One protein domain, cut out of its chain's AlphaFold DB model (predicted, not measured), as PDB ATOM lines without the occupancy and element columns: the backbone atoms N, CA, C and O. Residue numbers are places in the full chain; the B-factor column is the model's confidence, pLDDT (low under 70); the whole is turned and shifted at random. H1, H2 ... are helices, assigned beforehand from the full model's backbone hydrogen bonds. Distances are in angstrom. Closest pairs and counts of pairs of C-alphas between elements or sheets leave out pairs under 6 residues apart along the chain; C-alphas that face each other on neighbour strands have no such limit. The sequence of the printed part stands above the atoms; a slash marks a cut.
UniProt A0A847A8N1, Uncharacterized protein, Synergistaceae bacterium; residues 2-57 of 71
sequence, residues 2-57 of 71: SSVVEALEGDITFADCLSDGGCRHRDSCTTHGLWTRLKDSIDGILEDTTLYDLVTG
ATOM      1  N   SER A   2     237.055 421.885 429.136       94.88
ATOM      2  CA  SER A   2     236.719 420.986 430.246       94.88
ATOM      3  C   SER A   2     236.550 419.509 429.845       94.88
ATOM      4  O   SER A   2     237.320 418.677 430.307       94.88
ATOM      5  N   SER A   3     235.693 419.187 428.869       95.69
ATOM      6  CA  SER A   3     235.471 417.792 428.437       95.69
ATOM      7  C   SER A   3     236.701 417.073 427.866       95.69
ATOM      8  O   SER A   3     236.812 415.855 427.973       95.69
ATOM      9  N   VAL A   4     237.631 417.801 427.242       96.06
ATOM     10  CA  VAL A   4     238.887 417.224 426.739       96.06
ATOM     11  C   VAL A   4     239.811 416.902 427.905       96.06
ATOM     12  O   VAL A   4     240.427 415.842 427.919       96.06
ATOM     13  N   VAL A   5     239.896 417.806 428.881       95.31
ATOM     14  CA  VAL A   5     240.713 417.613 430.082       95.31
ATOM     15  C   VAL A   5     240.166 416.456 430.913       95.31
ATOM     16  O   VAL A   5     240.927 415.564 431.260       95.31
ATOM     17  N   GLU A   6     238.853 416.394 431.126       94.75
ATOM     18  CA  GLU A   6     238.199 415.291 431.837       94.75
ATOM     19  C   GLU A   6     238.450 413.935 431.159       94.75
ATOM     20  O   GLU A   6     238.753 412.947 431.824       94.75
ATOM     21  N   ALA A   7     238.394 413.874 429.824       96.69
ATOM     22  CA  ALA A   7     238.637 412.632 429.093       96.69
ATOM     23  C   ALA A   7     240.087 412.121 429.200       96.69
ATOM     24  O   ALA A   7     240.321 410.924 429.022       96.69
ATOM     25  N   LEU A   8     241.055 413.012 429.438       96.50
ATOM     26  CA  LEU A   8     242.483 412.683 429.470       96.50
ATOM     27  C   LEU A   8     243.020 412.515 430.893       96.50
ATOM     28  O   LEU A   8     243.757 411.568 431.157       96.50
ATOM     29  N   GLU A   9     242.649 413.423 431.789       91.88
ATOM     30  CA  GLU A   9     243.183 413.532 433.151       91.88
ATOM     31  C   GLU A   9     242.175 413.065 434.214       91.88
ATOM     32  O   GLU A   9     242.550 412.801 435.356       91.88
ATOM     33  N   GLY A  10     240.895 412.930 433.855       90.56
ATOM     34  CA  GLY A  10     239.815 412.720 434.816       90.56
ATOM     35  C   GLY A  10     239.468 413.994 435.590       90.56
ATOM     36  O   GLY A  10     239.753 415.110 435.154       90.56
ATOM     37  N   ASP A  11     238.824 413.827 436.748       87.44
ATOM     38  CA  ASP A  11     238.463 414.949 437.616       87.44
ATOM     39  C   ASP A  11     239.704 415.577 438.273       87.44
ATOM     40  O   ASP A  11     240.505 414.904 438.930       87.44
ATOM     41  N   ILE A  12     239.840 416.898 438.135       87.56
ATOM     42  CA  ILE A  12     240.920 417.659 438.759       87.56
ATOM     43  C   ILE A  12     240.549 417.937 440.213       87.56
ATOM     44  O   ILE A  12     239.712 418.793 440.519       87.56
ATOM     45  N   THR A  13     241.242 417.261 441.126       87.50
ATOM     46  CA  THR A  13     241.102 417.466 442.570       87.50
ATOM     47  C   THR A  13     242.450 417.821 443.197       87.50
ATOM     48  O   THR A  13     243.477 417.211 442.918       87.50
ATOM     49  N   PHE A  14     242.466 418.842 444.059       86.38
ATOM     50  CA  PHE A  14     243.697 419.333 444.706       86.38
ATOM     51  C   PHE A  14     243.989 418.654 446.048       86.38
ATOM     52  O   PHE A  14     245.058 418.838 446.628       86.38
ATOM     53  N   ALA A  15     243.017 417.909 446.572       88.94
ATOM     54  CA  ALA A  15     243.103 417.208 447.841       88.94
ATOM     55  C   ALA A  15     242.045 416.103 447.899       88.94
ATOM     56  O   ALA A  15     240.930 416.302 447.416       88.94
ATOM     57  N   ASP A  16     242.338 415.012 448.614       86.81
ATOM     58  CA  ASP A  16     241.396 413.908 448.861       86.81
ATOM     59  C   ASP A  16     240.041 414.403 449.385       86.81
ATOM     60  O   ASP A  16     238.988 413.876 449.042       86.81
ATOM     61  N   CYS A  17     240.061 415.470 450.189       86.88
ATOM     62  CA  CYS A  17     238.867 416.076 450.770       86.88
ATOM     63  C   CYS A  17     237.890 416.682 449.747       86.88
ATOM     64  O   CYS A  17     236.771 417.007 450.142       86.88
ATOM     65  N   LEU A  18     238.308 416.852 448.489       88.88
ATOM     66  CA  LEU A  18     237.472 417.294 447.368       88.88
ATOM     67  C   LEU A  18     237.092 416.167 446.402       88.88
ATOM     68  O   LEU A  18     236.301 416.407 445.500       88.88
ATOM     69  N   SER A  19     237.656 414.971 446.566       87.19
ATOM     70  CA  SER A  19     237.284 413.811 445.755       87.19
ATOM     71  C   SER A  19     235.926 413.245 446.180       87.19
ATOM     72  O   SER A  19     235.487 413.461 447.314       87.19
ATOM     73  N   ASP A  20     235.309 412.430 445.322       80.44
ATOM     74  CA  ASP A  20     234.065 411.704 445.630       80.44
ATOM     75  C   ASP A  20     234.170 410.819 446.883       80.44
ATOM     76  O   ASP A  20     233.196 410.631 447.614       80.44
ATOM     77  N   GLY A  21     235.363 410.286 447.169       81.94
ATOM     78  CA  GLY A  21     235.628 409.498 448.378       81.94
ATOM     79  C   GLY A  21     235.723 410.340 449.655       81.94
ATOM     80  O   GLY A  21     235.686 409.794 450.762       81.94
ATOM     81  N   GLY A  22     235.833 411.662 449.511       83.69
ATOM     82  CA  GLY A  22     236.051 412.607 450.593       83.69
ATOM     83  C   GLY A  22     237.301 412.292 451.418       83.69
ATOM     84  O   GLY A  22     238.200 411.549 451.029       83.69
ATOM     85  N   CYS A  23     237.362 412.865 452.617       89.44
ATOM     86  CA  CYS A  23     238.440 412.590 453.557       89.44
ATOM     87  C   CYS A  23     237.910 412.514 454.991       89.44
ATOM     88  O   CYS A  23     236.916 413.150 455.340       89.44
ATOM     89  N   ARG A  24     238.621 411.783 455.860       90.88
ATOM     90  CA  ARG A  24     238.216 411.571 457.266       90.88
ATOM     91  C   ARG A  24     238.017 412.856 458.071       90.88
ATOM     92  O   ARG A  24     237.262 412.855 459.032       90.88
ATOM     93  N   HIS A  25     238.724 413.923 457.710       88.88
ATOM     94  CA  HIS A  25     238.740 415.183 458.454       88.88
ATOM     95  C   HIS A  25     238.044 416.312 457.699       88.88
ATOM     96  O   HIS A  25     238.390 417.469 457.912       88.88
ATOM     97  N   ARG A  26     237.101 416.003 456.799       85.25
ATOM     98  CA  ARG A  26     236.447 417.007 455.947       85.25
ATOM     99  C   ARG A  26     235.903 418.189 456.754       85.25
ATOM    100  O   ARG A  26     236.211 419.330 456.427       85.25
ATOM    101  N   ASP A  27     235.204 417.907 457.850       83.44
ATOM    102  CA  ASP A  27     234.554 418.930 458.684       83.44
ATOM    103  C   ASP A  27     235.540 419.773 459.512       83.44
ATOM    104  O   ASP A  27     235.204 420.867 459.957       83.44
ATOM    105  N   SER A  28     236.773 419.295 459.700       89.62
ATOM    106  CA  SER A  28     237.844 420.014 460.402       89.62
ATOM    107  C   SER A  28     238.981 420.448 459.472       89.62
ATOM    108  O   SER A  28     240.023 420.913 459.936       89.62
ATOM    109  N   CYS A  29     238.830 420.262 458.159       90.50
ATOM    110  CA  CYS A  29     239.846 420.599 457.176       90.50
ATOM    111  C   CYS A  29     239.775 422.099 456.889       90.50
ATOM    112  O   CYS A  29     239.038 422.548 456.012       90.50
ATOM    113  N   THR A  30     240.561 422.890 457.619       92.75
ATOM    114  CA  THR A  30     240.589 424.357 457.487       92.75
ATOM    115  C   THR A  30     240.815 424.820 456.045       92.75
ATOM    116  O   THR A  30     240.269 425.835 455.619       92.75
ATOM    117  N   THR A  31     241.599 424.068 455.270       92.94
ATOM    118  CA  THR A  31     241.922 424.391 453.876       92.94
ATOM    119  C   THR A  31     240.878 423.905 452.871       92.94
ATOM    120  O   THR A  31     240.955 424.307 451.715       92.94
ATOM    121  N   HIS A  32     239.862 423.129 453.269       91.62
ATOM    122  CA  HIS A  32     238.823 422.630 452.355       91.62
ATOM    123  C   HIS A  32     238.153 423.764 451.573       91.62
ATOM    124  O   HIS A  32     238.010 423.686 450.355       91.62
ATOM    125  N   GLY A  33     237.779 424.849 452.260       91.06
ATOM    126  CA  GLY A  33     237.158 426.007 451.614       91.06
ATOM    127  C   GLY A  33     238.087 426.719 450.626       91.06
ATOM    128  O   GLY A  33     237.622 427.201 449.597       91.06
ATOM    129  N   LEU A  34     239.395 426.754 450.904       93.62
ATOM    130  CA  LEU A  34     240.390 427.280 449.967       93.62
ATOM    131  C   LEU A  34     240.477 426.394 448.720       93.62
ATOM    132  O   LEU A  34     240.416 426.908 447.608       93.62
ATOM    133  N   TRP A  35     240.570 425.076 448.907       92.94
ATOM    134  CA  TRP A  35     240.660 424.139 447.792       92.94
ATOM    135  C   TRP A  35     239.407 424.140 446.925       92.94
ATOM    136  O   TRP A  35     239.530 424.088 445.708       92.94
ATOM    137  N   THR A  36     238.225 424.258 447.536       91.75
ATOM    138  CA  THR A  36     236.952 424.353 446.802       91.75
ATOM    139  C   THR A  36     236.981 425.552 445.853       91.75
ATOM    140  O   THR A  36     236.821 425.392 444.654       91.75
ATOM    141  N   ARG A  37     237.322 426.743 446.365       94.56
ATOM    142  CA  ARG A  37     237.383 427.969 445.547       94.56
ATOM    143  C   ARG A  37     238.416 427.890 444.425       94.56
ATOM    144  O   ARG A  37     238.201 428.456 443.357       94.56
ATOM    145  N   LEU A  38     239.553 427.240 444.683       94.75
ATOM    146  CA  LEU A  38     240.583 427.041 443.666       94.75
ATOM    147  C   LEU A  38     240.079 426.120 442.549       94.75
ATOM    148  O   LEU A  38     240.274 426.447 441.382       94.75
ATOM    149  N   LYS A  39     239.405 425.020 442.910       93.25
ATOM    150  CA  LYS A  39     238.770 424.115 441.948       93.25
ATOM    151  C   LYS A  39     237.723 424.838 441.114       93.25
ATOM    152  O   LYS A  39     237.878 424.868 439.903       93.25
ATOM    153  N   ASP A  40     236.784 425.533 441.750       93.94
ATOM    154  CA  ASP A  40     235.742 426.292 441.045       93.94
ATOM    155  C   ASP A  40     236.338 427.306 440.047       93.94
ATOM    156  O   ASP A  40     235.827 427.486 438.945       93.94
ATOM    157  N   SER A  41     237.452 427.955 440.412       95.31
ATOM    158  CA  SER A  41     238.126 428.916 439.526       95.31
ATOM    159  C   SER A  41     238.764 428.242 438.309       95.31
ATOM    160  O   SER A  41     238.725 428.792 437.212       95.31
ATOM    161  N   ILE A  42     239.378 427.071 438.493       94.00
ATOM    162  CA  ILE A  42     240.015 426.321 437.404       94.00
ATOM    163  C   ILE A  42     238.956 425.699 436.500       94.00
ATOM    164  O   ILE A  42     239.064 425.827 435.282       94.00
ATOM    165  N   ASP A  43     237.920 425.099 437.082       93.88
ATOM    166  CA  ASP A  43     236.810 424.502 436.343       93.88
ATOM    167  C   ASP A  43     236.123 425.570 435.476       93.88
ATOM    168  O   ASP A  43     235.983 425.368 434.271       93.88
ATOM    169  N   GLY A  44     235.863 426.764 436.024       94.75
ATOM    170  CA  GLY A  44     235.334 427.894 435.251       94.75
ATOM    171  C   GLY A  44     236.230 428.309 434.076       94.75
ATOM    172  O   GLY A  44     235.748 428.476 432.959       94.75
ATOM    173  N   ILE A  45     237.553 428.392 434.273       94.56
ATOM    174  CA  ILE A  45     238.491 428.690 433.172       94.56
ATOM    175  C   ILE A  45     238.414 427.613 432.079       94.56
ATOM    176  O   ILE A  45     238.432 427.935 430.889       94.56
ATOM    177  N   LEU A  46     238.351 426.333 432.452       94.50
ATOM    178  CA  LEU A  46     238.303 425.221 431.498       94.50
ATOM    179  C   LEU A  46     236.963 425.131 430.756       94.50
ATOM    180  O   LEU A  46     236.927 424.687 429.597       94.50
ATOM    181  N   GLU A  47     235.873 425.518 431.411       94.88
ATOM    182  CA  GLU A  47     234.539 425.646 430.826       94.88
ATOM    183  C   GLU A  47     234.494 426.789 429.807       94.88
ATOM    184  O   GLU A  47     234.078 426.557 428.668       94.88
ATOM    185  N   ASP A  48     235.023 427.960 430.165       95.44
ATOM    186  CA  ASP A  48     235.005 429.163 429.323       95.44
ATOM    187  C   ASP A  48     236.027 429.124 428.174       95.44
ATOM    188  O   ASP A  48     235.848 429.794 427.158       95.44
ATOM    189  N   THR A  49     237.093 428.327 428.298       94.88
ATOM    190  CA  THR A  49     238.135 428.205 427.266       94.88
ATOM    191  C   THR A  49     237.768 427.148 426.227       94.88
ATOM    192  O   THR A  49     237.513 425.988 426.552       94.88
ATOM    193  N   THR A  50     237.832 427.480 424.944       95.44
ATOM    194  CA  THR A  50     237.688 426.529 423.832       95.44
ATOM    195  C   THR A  50     239.046 426.104 423.258       95.44
ATOM    196  O   THR A  50     240.076 426.725 423.497       95.44
ATOM    197  N   LEU A  51     239.074 425.040 422.446       95.38
ATOM    198  CA  LEU A  51     240.288 424.682 421.692       95.38
ATOM    199  C   LEU A  51     240.687 425.769 420.681       95.38
ATOM    200  O   LEU A  51     241.869 425.942 420.395       95.38
ATOM    201  N   TYR A  52     239.705 426.497 420.145       95.88
ATOM    202  CA  TYR A  52     239.947 427.611 419.234       95.88
ATOM    203  C   TYR A  52     240.731 428.727 419.930       95.88
ATOM    204  O   TYR A  52     241.688 429.248 419.358       95.88
ATOM    205  N   ASP A  53     240.384 429.031 421.178       95.38
ATOM    206  CA  ASP A  53     241.049 430.056 421.984       95.38
ATOM    207  C   ASP A  53     242.536 429.749 422.170       95.38
ATOM    208  O   ASP A  53     243.385 430.620 421.989       95.38
ATOM    209  N   LEU A  54     242.873 428.475 422.396       93.00
ATOM    210  CA  LEU A  54     244.261 428.020 422.523       93.00
ATOM    211  C   LEU A  54     245.056 428.131 421.217       93.00
ATOM    212  O   LEU A  54     246.228 428.498 421.240       93.00
ATOM    213  N   VAL A  55     244.438 427.812 420.077       96.25
ATOM    214  CA  VAL A  55     245.116 427.851 418.769       96.25
ATOM    215  C   VAL A  55     245.279 429.282 418.263       96.25
ATOM    216  O   VAL A  55     246.251 429.592 417.577       96.25
ATOM    217  N   THR A  56     244.331 430.157 418.584       95.31
ATOM    218  CA  THR A  56     244.306 431.537 418.083       95.31
ATOM    219  C   THR A  56     244.877 432.556 419.062       95.31
ATOM    220  O   THR A  56     245.082 433.706 418.680       95.31
ATOM    221  N   GLY A  57     245.143 432.155 420.308       88.75
ATOM    222  CA  GLY A  57     245.542 433.067 421.381       88.75
ATOM    223  C   GLY A  57     244.416 434.007 421.823       88.75
ATOM    224  O   GLY A  57     244.679 435.004 422.495       88.75
TER     225      GLY A  57
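AT A GLANCE: This is residues 2 to 57 of the 71 residues of an uncharacterized protein of Synergistaceae bacterium (UniProt A0A847A8N1). One long helix, H2, runs along much of the length of a rod-like shape, and a long loop, residues 10 to 31, runs beside it from the short helix H1, which touches H2 near its last residues, to the end of the shape away from H3, where it turns back into H2. Beyond the far end of H2 the short helix H3 sticks out, with residues 52 to 57 standing free. The printed part has 56 residues with three named helices, in the order H1, H2, H3, and no named strand; the class is all helix. It is loose, with a radius of gyration of the C-alphas of 13.8 A, and spans 44 by 20 by 10 A.

HOW THE PARTS SIT: H1, residues 2 to 9, only just touches H2, residues 32 to 48, with 3 pairs of C-alphas within 8 A. The closest C-alphas of the two are those of Ser 2 and Leu 46, 4.7 A apart, and H2 touches H1 with residues 43 to 47 alone. Their lines stand at a steep tilt of 65 degrees, and they run opposite ways. H3, residues 51 to 56, is apart from H1 and from H2. In H1, H2 and H3 every O i to N i+4 pair is within hydrogen-bond range.

IN THESE COORDINATES: H1 begins at C-alpha 2, (236.719, 420.986, 430.246), and measures 10.3 A from first to last C-alpha. H2, 17 residues, begins at C-alpha 32, (238.823, 422.630, 452.355), and measures 24.2 A. H3 measures 8.7 A and ends at C-alpha 56, (244.306, 431.537, 418.083).

THE WHOLE: The two C-alphas farthest apart are those of Arg 24 and Thr 56, 44.4 A. The link from H1 to H2, 22 residues, is long; that from H2 to H3, 2 residues, is tight. The printed part has no cut. Its mean pLDDT is 91.7, and no printed residue is under 70.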